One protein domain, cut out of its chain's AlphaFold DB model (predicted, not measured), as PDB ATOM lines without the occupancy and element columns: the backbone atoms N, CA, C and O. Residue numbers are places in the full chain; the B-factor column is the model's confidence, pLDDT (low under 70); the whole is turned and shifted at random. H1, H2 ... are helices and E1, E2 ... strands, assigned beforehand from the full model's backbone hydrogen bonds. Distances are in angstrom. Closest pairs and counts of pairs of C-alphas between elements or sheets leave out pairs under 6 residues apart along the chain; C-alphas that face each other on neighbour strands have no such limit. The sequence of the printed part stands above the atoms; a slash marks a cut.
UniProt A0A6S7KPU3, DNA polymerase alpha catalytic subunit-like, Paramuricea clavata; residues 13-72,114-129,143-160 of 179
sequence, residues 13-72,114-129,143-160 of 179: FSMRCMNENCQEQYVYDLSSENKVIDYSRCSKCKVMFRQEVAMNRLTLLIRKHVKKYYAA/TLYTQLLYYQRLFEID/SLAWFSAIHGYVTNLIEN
ATOM      1  N   PHE A  13     208.386 139.643 186.380       92.88
ATOM      2  CA  PHE A  13     208.214 140.216 187.712       92.88
ATOM      3  C   PHE A  13     209.572 140.637 188.276       92.88
ATOM      4  O   PHE A  13     210.470 139.820 188.448       92.88
ATOM      5  N   SER A  14     209.734 141.918 188.600       91.19
ATOM      6  CA  SER A  14     210.976 142.433 189.184       91.19
ATOM      7  C   SER A  14     210.754 143.003 190.574       91.19
ATOM      8  O   SER A  14     209.792 143.740 190.796       91.19
ATOM      9  N   MET A  15     211.670 142.742 191.502       90.44
ATOM     10  CA  MET A  15     211.644 143.325 192.846       90.44
ATOM     11  C   MET A  15     213.050 143.544 193.396       90.44
ATOM     12  O   MET A  15     214.004 142.889 192.990       90.44
ATOM     13  N   ARG A  16     213.181 144.487 194.330       90.12
ATOM     14  CA  ARG A  16     214.449 144.812 194.988       90.12
ATOM     15  C   ARG A  16     214.436 144.316 196.428       90.12
ATOM     16  O   ARG A  16     213.423 144.445 197.116       90.12
ATOM     17  N   CYS A  17     215.567 143.804 196.900       90.75
ATOM     18  CA  CYS A  17     215.741 143.508 198.313       90.75
ATOM     19  C   CYS A  17     215.730 144.795 199.152       90.75
ATOM     20  O   CYS A  17     216.523 145.699 198.914       90.75
ATOM     21  N   MET A  18     214.861 144.855 200.163       88.31
ATOM     22  CA  MET A  18     214.741 146.014 201.063       88.31
ATOM     23  C   MET A  18     215.770 146.013 202.205       88.31
ATOM     24  O   MET A  18     215.756 146.911 203.037       88.31
ATOM     25  N   ASN A  19     216.653 145.010 202.270       88.38
ATOM     26  CA  ASN A  19     217.758 145.001 203.225       88.38
ATOM     27  C   ASN A  19     218.831 146.005 202.773       88.38
ATOM     28  O   ASN A  19     219.346 145.888 201.656       88.38
ATOM     29  N   GLU A  20     219.173 146.950 203.650       86.44
ATOM     30  CA  GLU A  20     220.115 148.050 203.402       86.44
ATOM     31  C   GLU A  20     221.479 147.562 202.901       86.44
ATOM     32  O   GLU A  20     222.045 148.157 201.989       86.44
ATOM     33  N   ASN A  21     221.952 146.419 203.403       87.25
ATOM     34  CA  ASN A  21     223.255 145.852 203.039       87.25
ATOM     35  C   ASN A  21     223.234 145.020 201.743       87.25
ATOM     36  O   ASN A  21     224.266 144.495 201.327       87.25
ATOM     37  N   CYS A  22     222.063 144.822 201.129       87.94
ATOM     38  CA  CYS A  22     221.908 143.951 199.966       87.94
ATOM     39  C   CYS A  22     221.475 144.722 198.722       87.94
ATOM     40  O   CYS A  22     222.165 144.625 197.713       87.94
ATOM     41  N   GLN A  23     220.320 145.402 198.786       87.44
ATOM     42  CA  GLN A  23     219.696 146.207 197.716       87.44
ATOM     43  C   GLN A  23     219.652 145.586 196.300       87.44
ATOM     44  O   GLN A  23     219.375 146.276 195.321       87.44
ATOM     45  N   GLU A  24     219.873 144.278 196.198       87.06
ATOM     46  CA  GLU A  24     219.967 143.535 194.945       87.06
ATOM     47  C   GLU A  24     218.616 143.523 194.224       87.06
ATOM     48  O   GLU A  24     217.561 143.411 194.867       87.06
ATOM     49  N   GLN A  25     218.644 143.642 192.898       88.31
ATOM     50  CA  GLN A  25     217.450 143.567 192.067       88.31
ATOM     51  C   GLN A  25     217.301 142.162 191.490       88.31
ATOM     52  O   GLN A  25     218.219 141.616 190.888       88.31
ATOM     53  N   TYR A  26     216.106 141.611 191.644       85.81
ATOM     54  CA  TYR A  26     215.727 140.305 191.141       85.81
ATOM     55  C   TYR A  26     214.708 140.453 190.025       85.81
ATOM     56  O   TYR A  26     213.819 141.308 190.092       85.81
ATOM     57  N   VAL A  27     214.860 139.614 189.005       88.50
ATOM     58  CA  VAL A  27     213.924 139.462 187.895       88.50
ATOM     59  C   VAL A  27     213.534 137.993 187.855       88.50
ATOM     60  O   VAL A  27     214.392 137.121 187.725       88.50
ATOM     61  N   TYR A  28     212.248 137.740 188.031       86.12
ATOM     62  CA  TYR A  28     211.648 136.421 188.045       86.12
ATOM     63  C   TYR A  28     210.903 136.225 186.737       86.12
ATOM     64  O   TYR A  28     209.999 136.998 186.408       86.12
ATOM     65  N   ASP A  29     211.332 135.205 186.001       84.25
ATOM     66  CA  ASP A  29     210.811 134.885 184.686       84.25
ATOM     67  C   ASP A  29     210.652 133.371 184.517       84.25
ATOM     68  O   ASP A  29     211.553 132.599 184.856       84.25
ATOM     69  N   LEU A  30     209.499 132.960 183.984       77.50
ATOM     70  CA  LEU A  30     209.188 131.568 183.665       77.50
ATOM     71  C   LEU A  30     210.064 131.030 182.526       77.50
ATOM     72  O   LEU A  30     210.328 129.828 182.502       77.50
ATOM     73  N   SER A  31     210.533 131.907 181.632       72.75
ATOM     74  CA  SER A  31     211.300 131.552 180.428       72.75
ATOM     75  C   SER A  31     212.814 131.459 180.654       72.75
ATOM     76  O   SER A  31     213.540 131.001 179.776       72.75
ATOM     77  N   SER A  32     213.318 131.891 181.816       69.56
ATOM     78  CA  SER A  32     214.757 131.884 182.110       69.56
ATOM     79  C   SER A  32     215.281 130.463 182.342       69.56
ATOM     80  O   SER A  32     214.654 129.682 183.048       69.56
ATOM     81  N   GLU A  33     216.461 130.128 181.811       62.38
ATOM     82  CA  GLU A  33     217.144 128.850 182.091       62.38
ATOM     83  C   GLU A  33     217.746 128.809 183.510       62.38
ATOM     84  O   GLU A  33     217.823 127.754 184.136       62.38
ATOM     85  N   ASN A  34     218.105 129.974 184.069       58.97
ATOM     86  CA  ASN A  34     218.634 130.134 185.429       58.97
ATOM     87  C   ASN A  34     217.527 130.574 186.397       58.97
ATOM     88  O   ASN A  34     217.605 131.643 187.014       58.97
ATOM     89  N   LYS A  35     216.462 129.774 186.512       63.59
ATOM     90  CA  LYS A  35     215.317 130.102 187.373       63.59
ATOM     91  C   LYS A  35     215.774 130.181 188.829       63.59
ATOM     92  O   LYS A  35     216.152 129.181 189.433       63.59
ATOM     93  N   VAL A  36     215.714 131.367 189.434       62.97
ATOM     94  CA  VAL A  36     215.761 131.484 190.898       62.97
ATOM     95  C   VAL A  36     214.426 130.979 191.405       62.97
ATOM     96  O   VAL A  36     213.479 131.742 191.411       62.97
ATOM     97  N   ILE A  37     214.332 129.708 191.783       69.44
ATOM     98  CA  ILE A  37     213.042 129.053 192.042       69.44
ATOM     99  C   ILE A  37     212.351 129.601 193.308       69.44
ATOM    100  O   ILE A  37     211.138 129.753 193.339       69.44
ATOM    101  N   ASP A  38     213.104 129.944 194.356       81.69
ATOM    102  CA  ASP A  38     212.529 130.461 195.605       81.69
ATOM    103  C   ASP A  38     212.448 131.997 195.592       81.69
ATOM    104  O   ASP A  38     213.419 132.693 195.897       81.69
ATOM    105  N   TYR A  39     211.275 132.523 195.239       86.25
ATOM    106  CA  TYR A  39     211.008 133.965 195.159       86.25
ATOM    107  C   TYR A  39     210.766 134.582 196.540       86.25
ATOM    108  O   TYR A  39     210.789 135.801 196.680       86.25
ATOM    109  N   SER A  40     210.541 133.759 197.569       88.88
ATOM    110  CA  SER A  40     210.192 134.229 198.912       88.88
ATOM    111  C   SER A  40     211.385 134.821 199.661       88.88
ATOM    112  O   SER A  40     211.204 135.517 200.660       88.88
ATOM    113  N   ARG A  41     212.617 134.557 199.207       89.56
ATOM    114  CA  ARG A  41     213.855 134.923 199.902       89.56
ATOM    115  C   ARG A  41     214.882 135.521 198.954       89.56
ATOM    116  O   ARG A  41     215.028 135.128 197.803       89.56
ATOM    117  N   CYS A  42     215.675 136.437 199.493       89.06
ATOM    118  CA  CYS A  42     216.816 136.999 198.789       89.06
ATOM    119  C   CYS A  42     217.911 135.939 198.585       89.06
ATOM    120  O   CYS A  42     218.353 135.305 199.545       89.06
ATOM    121  N   SER A  43     218.415 135.774 197.359       84.44
ATOM    122  CA  SER A  43     219.463 134.783 197.076       84.44
ATOM    123  C   SER A  43     220.793 135.105 197.774       84.44
ATOM    124  O   SER A  43     221.512 134.175 198.145       84.44
ATOM    125  N   LYS A  44     221.079 136.395 198.004       87.19
ATOM    126  CA  LYS A  44     222.331 136.909 198.581       87.19
ATOM    127  C   LYS A  44     222.300 136.949 200.109       87.19
ATOM    128  O   LYS A  44     223.139 136.328 200.748       87.19
ATOM    129  N   CYS A  45     221.313 137.625 200.705       89.44
ATOM    130  CA  CYS A  45     221.233 137.785 202.166       89.44
ATOM    131  C   CYS A  45     220.315 136.772 202.870       89.44
ATOM    132  O   CYS A  45     220.219 136.800 204.091       89.44
ATOM    133  N   LYS A  46     219.625 135.895 202.123       88.00
ATOM    134  CA  LYS A  46     218.713 134.840 202.625       88.00
ATOM    135  C   LYS A  46     217.516 135.327 203.454       88.00
ATOM    136  O   LYS A  46     216.712 134.506 203.899       88.00
ATOM    137  N   VAL A  47     217.364 136.643 203.608       89.81
ATOM    138  CA  VAL A  47     216.223 137.281 204.267       89.81
ATOM    139  C   VAL A  47     214.957 137.008 203.463       89.81
ATOM    140  O   VAL A  47     214.940 137.178 202.241       89.81
ATOM    141  N   MET A  48     213.909 136.585 204.165       90.31
ATOM    142  CA  MET A  48     212.583 136.388 203.597       90.31
ATOM    143  C   MET A  48     211.934 137.739 203.305       90.31
ATOM    144  O   MET A  48     211.934 138.643 204.143       90.31
ATOM    145  N   PHE A  49     211.389 137.886 202.105       92.12
ATOM    146  CA  PHE A  49     210.653 139.076 201.732       92.12
ATOM    147  C   PHE A  49     209.312 139.100 202.451       92.12
ATOM    148  O   PHE A  49     208.574 138.119 202.489       92.12
ATOM    149  N   ARG A  50     208.969 140.266 202.984       93.00
ATOM    150  CA  ARG A  50     207.631 140.532 203.503       93.00
ATOM    151  C   ARG A  50     206.598 140.396 202.382       93.00
ATOM    152  O   ARG A  50     206.816 140.926 201.291       93.00
ATOM    153  N   GLN A  51     205.487 139.712 202.655       94.69
ATOM    154  CA  GLN A  51     204.414 139.497 201.677       94.69
ATOM    155  C   GLN A  51     203.899 140.832 201.127       94.69
ATOM    156  O   GLN A  51     203.732 140.984 199.921       94.69
ATOM    157  N   GLU A  52     203.764 141.844 201.990       94.50
ATOM    158  CA  GLU A  52     203.240 143.158 201.619       94.50
ATOM    159  C   GLU A  52     204.155 143.884 200.629       94.50
ATOM    160  O   GLU A  52     203.682 144.603 199.754       94.50
ATOM    161  N   VAL A  53     205.474 143.686 200.724       93.12
ATOM    162  CA  VAL A  53     206.438 144.290 199.792       93.12
ATOM    163  C   VAL A  53     206.259 143.703 198.394       93.12
ATOM    164  O   VAL A  53     206.232 144.449 197.414       93.12
ATOM    165  N   ALA A  54     206.103 142.382 198.301       93.69
ATOM    166  CA  ALA A  54     205.882 141.702 197.033       93.69
ATOM    167  C   ALA A  54     204.511 142.049 196.435       93.69
ATOM    168  O   ALA A  54     204.445 142.425 195.266       93.69
ATOM    169  N   MET A  55     203.448 142.031 197.248       95.56
ATOM    170  CA  MET A  55     202.101 142.445 196.838       95.56
ATOM    171  C   MET A  55     202.098 143.886 196.326       95.56
ATOM    172  O   MET A  55     201.671 144.122 195.203       95.56
ATOM    173  N   ASN A  56     202.666 144.837 197.076       95.12
ATOM    174  CA  ASN A  56     202.752 146.238 196.654       95.12
ATOM    175  C   ASN A  56     203.523 146.398 195.343       95.12
ATOM    176  O   ASN A  56     203.115 147.160 194.461       95.12
ATOM    177  N   ARG A  57     204.643 145.681 195.190       95.00
ATOM    178  CA  ARG A  57     205.418 145.714 193.950       95.00
ATOM    179  C   ARG A  57     204.590 145.203 192.775       95.00
ATOM    180  O   ARG A  57     204.598 145.825 191.714       95.00
ATOM    181  N   LEU A  58     203.854 144.121 192.982       95.44
ATOM    182  CA  LEU A  58     202.983 143.535 191.980       95.44
ATOM    183  C   LEU A  58     201.828 144.472 191.611       95.44
ATOM    184  O   LEU A  58     201.584 144.692 190.429       95.44
ATOM    185  N   THR A  59     201.209 145.134 192.592       95.25
ATOM    186  CA  THR A  59     200.200 146.176 192.357       95.25
ATOM    187  C   THR A  59     200.740 147.293 191.465       95.25
ATOM    188  O   THR A  59     200.042 147.762 190.568       95.25
ATOM    189  N   LEU A  60     201.976 147.747 191.699       96.12
ATOM    190  CA  LEU A  60     202.593 148.805 190.894       96.12
ATOM    191  C   LEU A  60     202.833 148.358 189.447       96.12
ATOM    192  O   LEU A  60     202.562 149.131 188.527       96.12
ATOM    193  N   LEU A  61     203.304 147.125 189.246       96.19
ATOM    194  CA  LEU A  61     203.506 146.549 187.914       96.19
ATOM    195  C   LEU A  61     202.173 146.371 187.180       96.19
ATOM    196  O   LEU A  61     202.015 146.866 186.069       96.19
ATOM    197  N   ILE A  62     201.166 145.789 187.830       95.00
ATOM    198  CA  ILE A  62     199.822 145.636 187.261       95.00
ATOM    199  C   ILE A  62     199.231 146.999 186.888       95.00
ATOM    200  O   ILE A  62     198.781 147.197 185.762       95.00
ATOM    201  N   ARG A  63     199.306 147.994 187.783       95.00
ATOM    202  CA  ARG A  63     198.835 149.358 187.491       95.00
ATOM    203  C   ARG A  63     199.572 149.997 186.315       95.00
ATOM    204  O   ARG A  63     198.961 150.787 185.601       95.00
ATOM    205  N   LYS A  64     200.854 149.686 186.095       97.00
ATOM    206  CA  LYS A  64     201.601 150.138 184.910       97.00
ATOM    207  C   LYS A  64     200.986 149.559 183.630       97.00
ATOM    208  O   LYS A  64     200.739 150.324 182.703       97.00
ATOM    209  N   HIS A  65     200.683 148.261 183.597       96.44
ATOM    210  CA  HIS A  65     200.050 147.616 182.440       96.44
ATOM    211  C   HIS A  65     198.625 148.112 182.192       96.44
ATOM    212  O   HIS A  65     198.283 148.453 181.063       96.44
ATOM    213  N   VAL A  66     197.824 148.269 183.248       94.19
ATOM    214  CA  VAL A  66     196.473 148.847 183.153       94.19
ATOM    215  C   VAL A  66     196.532 150.279 182.611       94.19
ATOM    216  O   VAL A  66     195.775 150.634 181.712       94.19
ATOM    217  N   LYS A  67     197.474 151.105 183.085       96.31
ATOM    218  CA  LYS A  67     197.694 152.450 182.530       96.31
ATOM    219  C   LYS A  67     198.126 152.414 181.065       96.31
ATOM    220  O   LYS A  67     197.690 153.276 180.313       96.31
ATOM    221  N   LYS A  68     198.966 151.452 180.660       96.00
ATOM    222  CA  LYS A  68     199.376 151.279 179.258       96.00
ATOM    223  C   LYS A  68     198.172 150.953 178.371       96.00
ATOM    224  O   LYS A  68     197.993 151.597 177.347       96.00
ATOM    225  N   TYR A  69     197.315 150.033 178.812       94.81
ATOM    226  CA  TYR A  69     196.069 149.682 178.130       94.81
ATOM    227  C   TYR A  69     195.141 150.893 177.970       94.81
ATOM    228  O   TYR A  69     194.783 151.267 176.855       94.81
ATOM    229  N   TYR A  70     194.839 151.593 179.066       94.44
ATOM    230  CA  TYR A  70     193.957 152.765 179.030       94.44
ATOM    231  C   TYR A  70     194.591 154.024 178.426       94.44
ATOM    232  O   TYR A  70     193.888 155.005 178.183       94.44
ATOM    233  N   ALA A  71     195.898 154.026 178.141       94.75
ATOM    234  CA  ALA A  71     196.488 155.072 177.313       94.75
ATOM    235  C   ALA A  71     195.907 155.050 175.888       94.75
ATOM    236  O   ALA A  71     195.917 156.101 175.240       94.75
ATOM    237  N   ALA A  72     195.358 153.902 175.454       92.06
ATOM    238  CA  ALA A  72     194.666 153.702 174.183       92.06
ATOM    239  C   ALA A  72     195.508 154.144 172.977       92.06
ATOM    240  O   ALA A  72     195.020 154.798 172.057       92.06
ATOM    241  N   THR A 114     196.590 141.037 175.461       93.94
ATOM    242  CA  THR A 114     197.956 141.244 175.955       93.94
ATOM    243  C   THR A 114     197.948 141.621 177.434       93.94
ATOM    244  O   THR A 114     198.727 141.062 178.205       93.94
ATOM    245  N   LEU A 115     197.045 142.514 177.862       94.25
ATOM    246  CA  LEU A 115     196.877 142.838 179.283       94.25
ATOM    247  C   LEU A 115     196.480 141.597 180.088       94.25
ATOM    248  O   LEU A 115     197.101 141.296 181.102       94.25
ATOM    249  N   TYR A 116     195.472 140.856 179.633       92.75
ATOM    250  CA  TYR A 116     194.990 139.668 180.330       92.75
ATOM    251  C   TYR A 116     196.068 138.581 180.426       92.75
ATOM    252  O   TYR A 116     196.295 138.018 181.497       92.75
ATOM    253  N   THR A 117     196.807 138.347 179.340       93.81
ATOM    254  CA  THR A 117     197.923 137.389 179.308       93.81
ATOM    255  C   THR A 117     199.031 137.789 180.284       93.81
ATOM    256  O   THR A 117     199.547 136.929 180.995       93.81
ATOM    257  N   GLN A 118     199.325 139.087 180.414       95.38
ATOM    258  CA  GLN A 118     200.270 139.607 181.406       95.38
ATOM    259  C   GLN A 118     199.820 139.356 182.855       95.38
ATOM    260  O   GLN A 118     200.646 139.052 183.718       95.38
ATOM    261  N   LEU A 119     198.523 139.496 183.152       94.44
ATOM    262  CA  LEU A 119     197.999 139.222 184.495       94.44
ATOM    263  C   LEU A 119     198.074 137.729 184.825       94.44
ATOM    264  O   LEU A 119     198.518 137.365 185.913       94.44
ATOM    265  N   LEU A 120     197.712 136.872 183.867       93.00
ATOM    266  CA  LEU A 120     197.840 135.423 184.008       93.00
ATOM    267  C   LEU A 120     199.294 134.982 184.163       93.00
ATOM    268  O   LEU A 120     199.574 134.084 184.951       93.00
ATOM    269  N   TYR A 121     200.226 135.635 183.472       94.12
ATOM    270  CA  TYR A 121     201.654 135.402 183.667       94.12
ATOM    271  C   TYR A 121     202.074 135.672 185.117       94.12
ATOM    272  O   TYR A 121     202.729 134.839 185.746       94.12
ATOM    273  N   TYR A 122     201.649 136.804 185.686       94.50
ATOM    274  CA  TYR A 122     201.925 137.108 187.087       94.50
ATOM    275  C   TYR A 122     201.276 136.118 188.050       94.50
ATOM    276  O   TYR A 122     201.900 135.772 189.046       94.50
ATOM    277  N   GLN A 123     200.067 135.636 187.768       92.94
ATOM    278  CA  GLN A 123     199.437 134.582 188.564       92.94
ATOM    279  C   GLN A 123     200.263 133.289 188.514       92.94
ATOM    280  O   GLN A 123     200.620 132.743 189.558       92.94
ATOM    281  N   ARG A 124     200.647 132.864 187.304       91.06
ATOM    282  CA  ARG A 124     201.415 131.641 187.043       91.06
ATOM    283  C   ARG A 124     202.773 131.630 187.744       91.06
ATOM    284  O   ARG A 124     203.202 130.583 188.218       91.06
ATOM    285  N   LEU A 125     203.430 132.785 187.864       90.00
ATOM    286  CA  LEU A 125     204.695 132.928 188.597       90.00
ATOM    287  C   LEU A 125     204.603 132.517 190.076       90.00
ATOM    288  O   LEU A 125     205.605 132.087 190.644       90.00
ATOM    289  N   PHE A 126     203.435 132.655 190.709       90.69
ATOM    290  CA  PHE A 126     203.249 132.345 192.133       90.69
ATOM    291  C   PHE A 126     202.435 131.069 192.379       90.69
ATOM    292  O   PHE A 126     202.105 130.761 193.524       90.69
ATOM    293  N   GLU A 127     202.114 130.320 191.327       88.06
ATOM    294  CA  GLU A 127     201.333 129.093 191.420       88.06
ATOM    295  C   GLU A 127     202.186 127.928 191.948       88.06
ATOM    296  O   GLU A 127     203.239 127.588 191.402       88.06
ATOM    297  N   ILE A 128     201.718 127.302 193.033       77.00
ATOM    298  CA  ILE A 128     202.467 126.261 193.751       77.00
ATOM    299  C   ILE A 128     202.484 124.926 192.990       77.00
ATOM    300  O   ILE A 128     203.301 124.067 193.291       77.00
ATOM    301  N   ASP A 129     201.692 124.763 191.935       70.88
ATOM    302  CA  ASP A 129     201.645 123.514 191.160       70.88
ATOM    303  C   ASP A 129     202.874 123.298 190.260       70.88
ATOM    304  O   ASP A 129     203.042 122.244 189.635       70.88
ATOM    305  N   SER A 143     207.681 129.713 203.253       90.00
ATOM    306  CA  SER A 143     207.749 129.992 201.822       90.00
ATOM    307  C   SER A 143     206.479 129.527 201.091       90.00
ATOM    308  O   SER A 143     205.955 130.286 200.280       90.00
ATOM    309  N   LEU A 144     205.910 128.356 201.421       88.81
ATOM    310  CA  LEU A 144     204.609 127.924 200.868       88.81
ATOM    311  C   LEU A 144     203.492 128.926 201.188       88.81
ATOM    312  O   LEU A 144     202.737 129.324 200.301       88.81
ATOM    313  N   ALA A 145     203.411 129.373 202.445       91.44
ATOM    314  CA  ALA A 145     202.433 130.372 202.865       91.44
ATOM    315  C   ALA A 145     202.625 131.709 202.130       91.44
ATOM    316  O   ALA A 145     201.652 132.372 201.781       91.44
ATOM    317  N   TRP A 146     203.874 132.098 201.859       93.75
ATOM    318  CA  TRP A 146     204.201 133.301 201.095       93.75
ATOM    319  C   TRP A 146     203.717 133.232 199.644       93.75
ATOM    320  O   TRP A 146     203.058 134.166 199.185       93.75
ATOM    321  N   PHE A 147     203.978 132.121 198.949       92.25
ATOM    322  CA  PHE A 147     203.497 131.913 197.581       92.25
ATOM    323  C   PHE A 147     201.971 131.886 197.522       92.25
ATOM    324  O   PHE A 147     201.378 132.600 196.718       92.25
ATOM    325  N   SER A 148     201.331 131.143 198.431       92.50
ATOM    326  CA  SER A 148     199.871 131.043 198.500       92.50
ATOM    327  C   SER A 148     199.211 132.405 198.741       92.50
ATOM    328  O   SER A 148     198.233 132.739 198.072       92.50
ATOM    329  N   ALA A 149     199.781 133.232 199.625       94.62
ATOM    330  CA  ALA A 149     199.269 134.573 199.897       94.62
ATOM    331  C   ALA A 149     199.331 135.485 198.661       94.62
ATOM    332  O   ALA A 149     198.364 136.182 198.355       94.62
ATOM    333  N   ILE A 150     200.450 135.479 197.929       95.06
ATOM    334  CA  ILE A 150     200.608 136.322 196.734       95.06
ATOM    335  C   ILE A 150     199.757 135.800 195.580       95.06
ATOM    336  O   ILE A 150     199.094 136.590 194.912       95.06
ATOM    337  N   HIS A 151     199.710 134.484 195.379       94.44
ATOM    338  CA  HIS A 151     198.837 133.868 194.386       94.44
ATOM    339  C   HIS A 151     197.361 134.204 194.640       94.44
ATOM    340  O   HIS A 151     196.650 134.598 193.714       94.44
ATOM    341  N   GLY A 152     196.906 134.120 195.896       94.50
ATOM    342  CA  GLY A 152     195.552 134.517 196.287       94.50
ATOM    343  C   GLY A 152     195.273 135.999 196.019       94.50
ATOM    344  O   GLY A 152     194.210 136.342 195.508       94.50
ATOM    345  N   TYR A 153     196.251 136.873 196.277       94.81
ATOM    346  CA  TYR A 153     196.145 138.302 195.974       94.81
ATOM    347  C   TYR A 153     195.973 138.576 194.470       94.81
ATOM    348  O   TYR A 153     195.102 139.357 194.085       94.81
ATOM    349  N   VAL A 154     196.768 137.928 193.611       93.44
ATOM    350  CA  VAL A 154     196.659 138.097 192.149       93.44
ATOM    351  C   VAL A 154     195.360 137.514 191.620       93.44
ATOM    352  O   VAL A 154     194.692 138.163 190.822       93.44
ATOM    353  N   THR A 155     194.988 136.322 192.086       92.75
ATOM    354  CA  THR A 155     193.743 135.653 191.688       92.75
ATOM    355  C   THR A 155     192.540 136.544 191.985       92.75
ATOM    356  O   THR A 155     191.769 136.838 191.078       92.75
ATOM    357  N   ASN A 156     192.450 137.093 193.200       92.06
ATOM    358  CA  ASN A 156     191.371 138.009 193.566       92.06
ATOM    359  C   ASN A 156     191.363 139.283 192.702       92.06
ATOM    360  O   ASN A 156     190.307 139.801 192.348       92.06
ATOM    361  N   LEU A 157     192.541 139.801 192.337       88.44
ATOM    362  CA  LEU A 157     192.633 140.947 191.438       88.44
ATOM    363  C   LEU A 157     192.085 140.604 190.048       88.44
ATOM    364  O   LEU A 157     191.362 141.415 189.478       88.44
ATOM    365  N   ILE A 158     192.418 139.431 189.507       88.69
ATOM    366  CA  ILE A 158     191.941 138.971 188.196       88.69
ATOM    367  C   ILE A 158     190.429 138.742 188.219       88.69
ATOM    368  O   ILE A 158     189.760 139.258 187.335       88.69
ATOM    369  N   GLU A 159     189.898 138.064 189.240       86.44
ATOM    370  CA  GLU A 159     188.459 137.788 189.399       86.44
ATOM    371  C   GLU A 159     187.612 139.064 189.483       86.44
ATOM    372  O   GLU A 159     186.495 139.112 188.982       86.44
ATOM    373  N   ASN A 160     188.155 140.135 190.067       82.19
ATOM    374  CA  ASN A 160     187.484 141.434 190.108       82.19
ATOM    375  C   ASN A 160     187.529 142.198 188.768       82.19
ATOM    376  O   ASN A 160     186.962 143.289 188.668       82.19
TER     377      ASN A 160
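This is residues 13 to 72, 114 to 129 and 143 to 160 of the 179 residues of the protein "DNA polymerase alpha catalytic subunit-like" of Paramuricea clavata (UniProt A0A6S7KPU3). Three helices, H1, H2 and H3, form an up-and-down bundle, each running against the one before, and a small antiparallel hairpin, E1 and E2, packs by E1 on H1. The 94 printed residues, mostly helix, run E1, E2, H1, H2, H3. The whole is compact, radius of gyration of the C-alphas 13.6 A, spanning 41 by 28 by 28 A.

Find E1, residues 13 to 16, from C-alpha 13 at (208.214, 140.216, 187.712); E2 is residues 25 to 28. H1, residues 51 to 70, runs 28.3 A; H2, residues 114 to 125, 16.6 A; H3, residues 143 to 159, 24.2 A to C-alpha 159 at (188.459, 137.788, 189.399).

Look across E1 and E2: N 15 and O 26 are 2.9 A apart. The closest C-alphas of E1 and H1, Met 15 and Arg 57, are 6.8 A apart. H1 touches H2 at His 65 and Leu 115, C-alphas 6.5 A apart, at a shallow tilt of 14 degrees, opposite ways. H3 touches H2 at Val 154 and Gln 123, 5.7 A between C-alphas. H3 is apart from both strands. In H1, H2 and H3 every O i to N i+4 pair is within hydrogen-bond range.

Cuts leave C-alphas 72 and 114 13.0 A apart, and 129 and 143 13.9 A. E2 to H1 is a long link; in it residues 32 to 37 are under pLDDT 70.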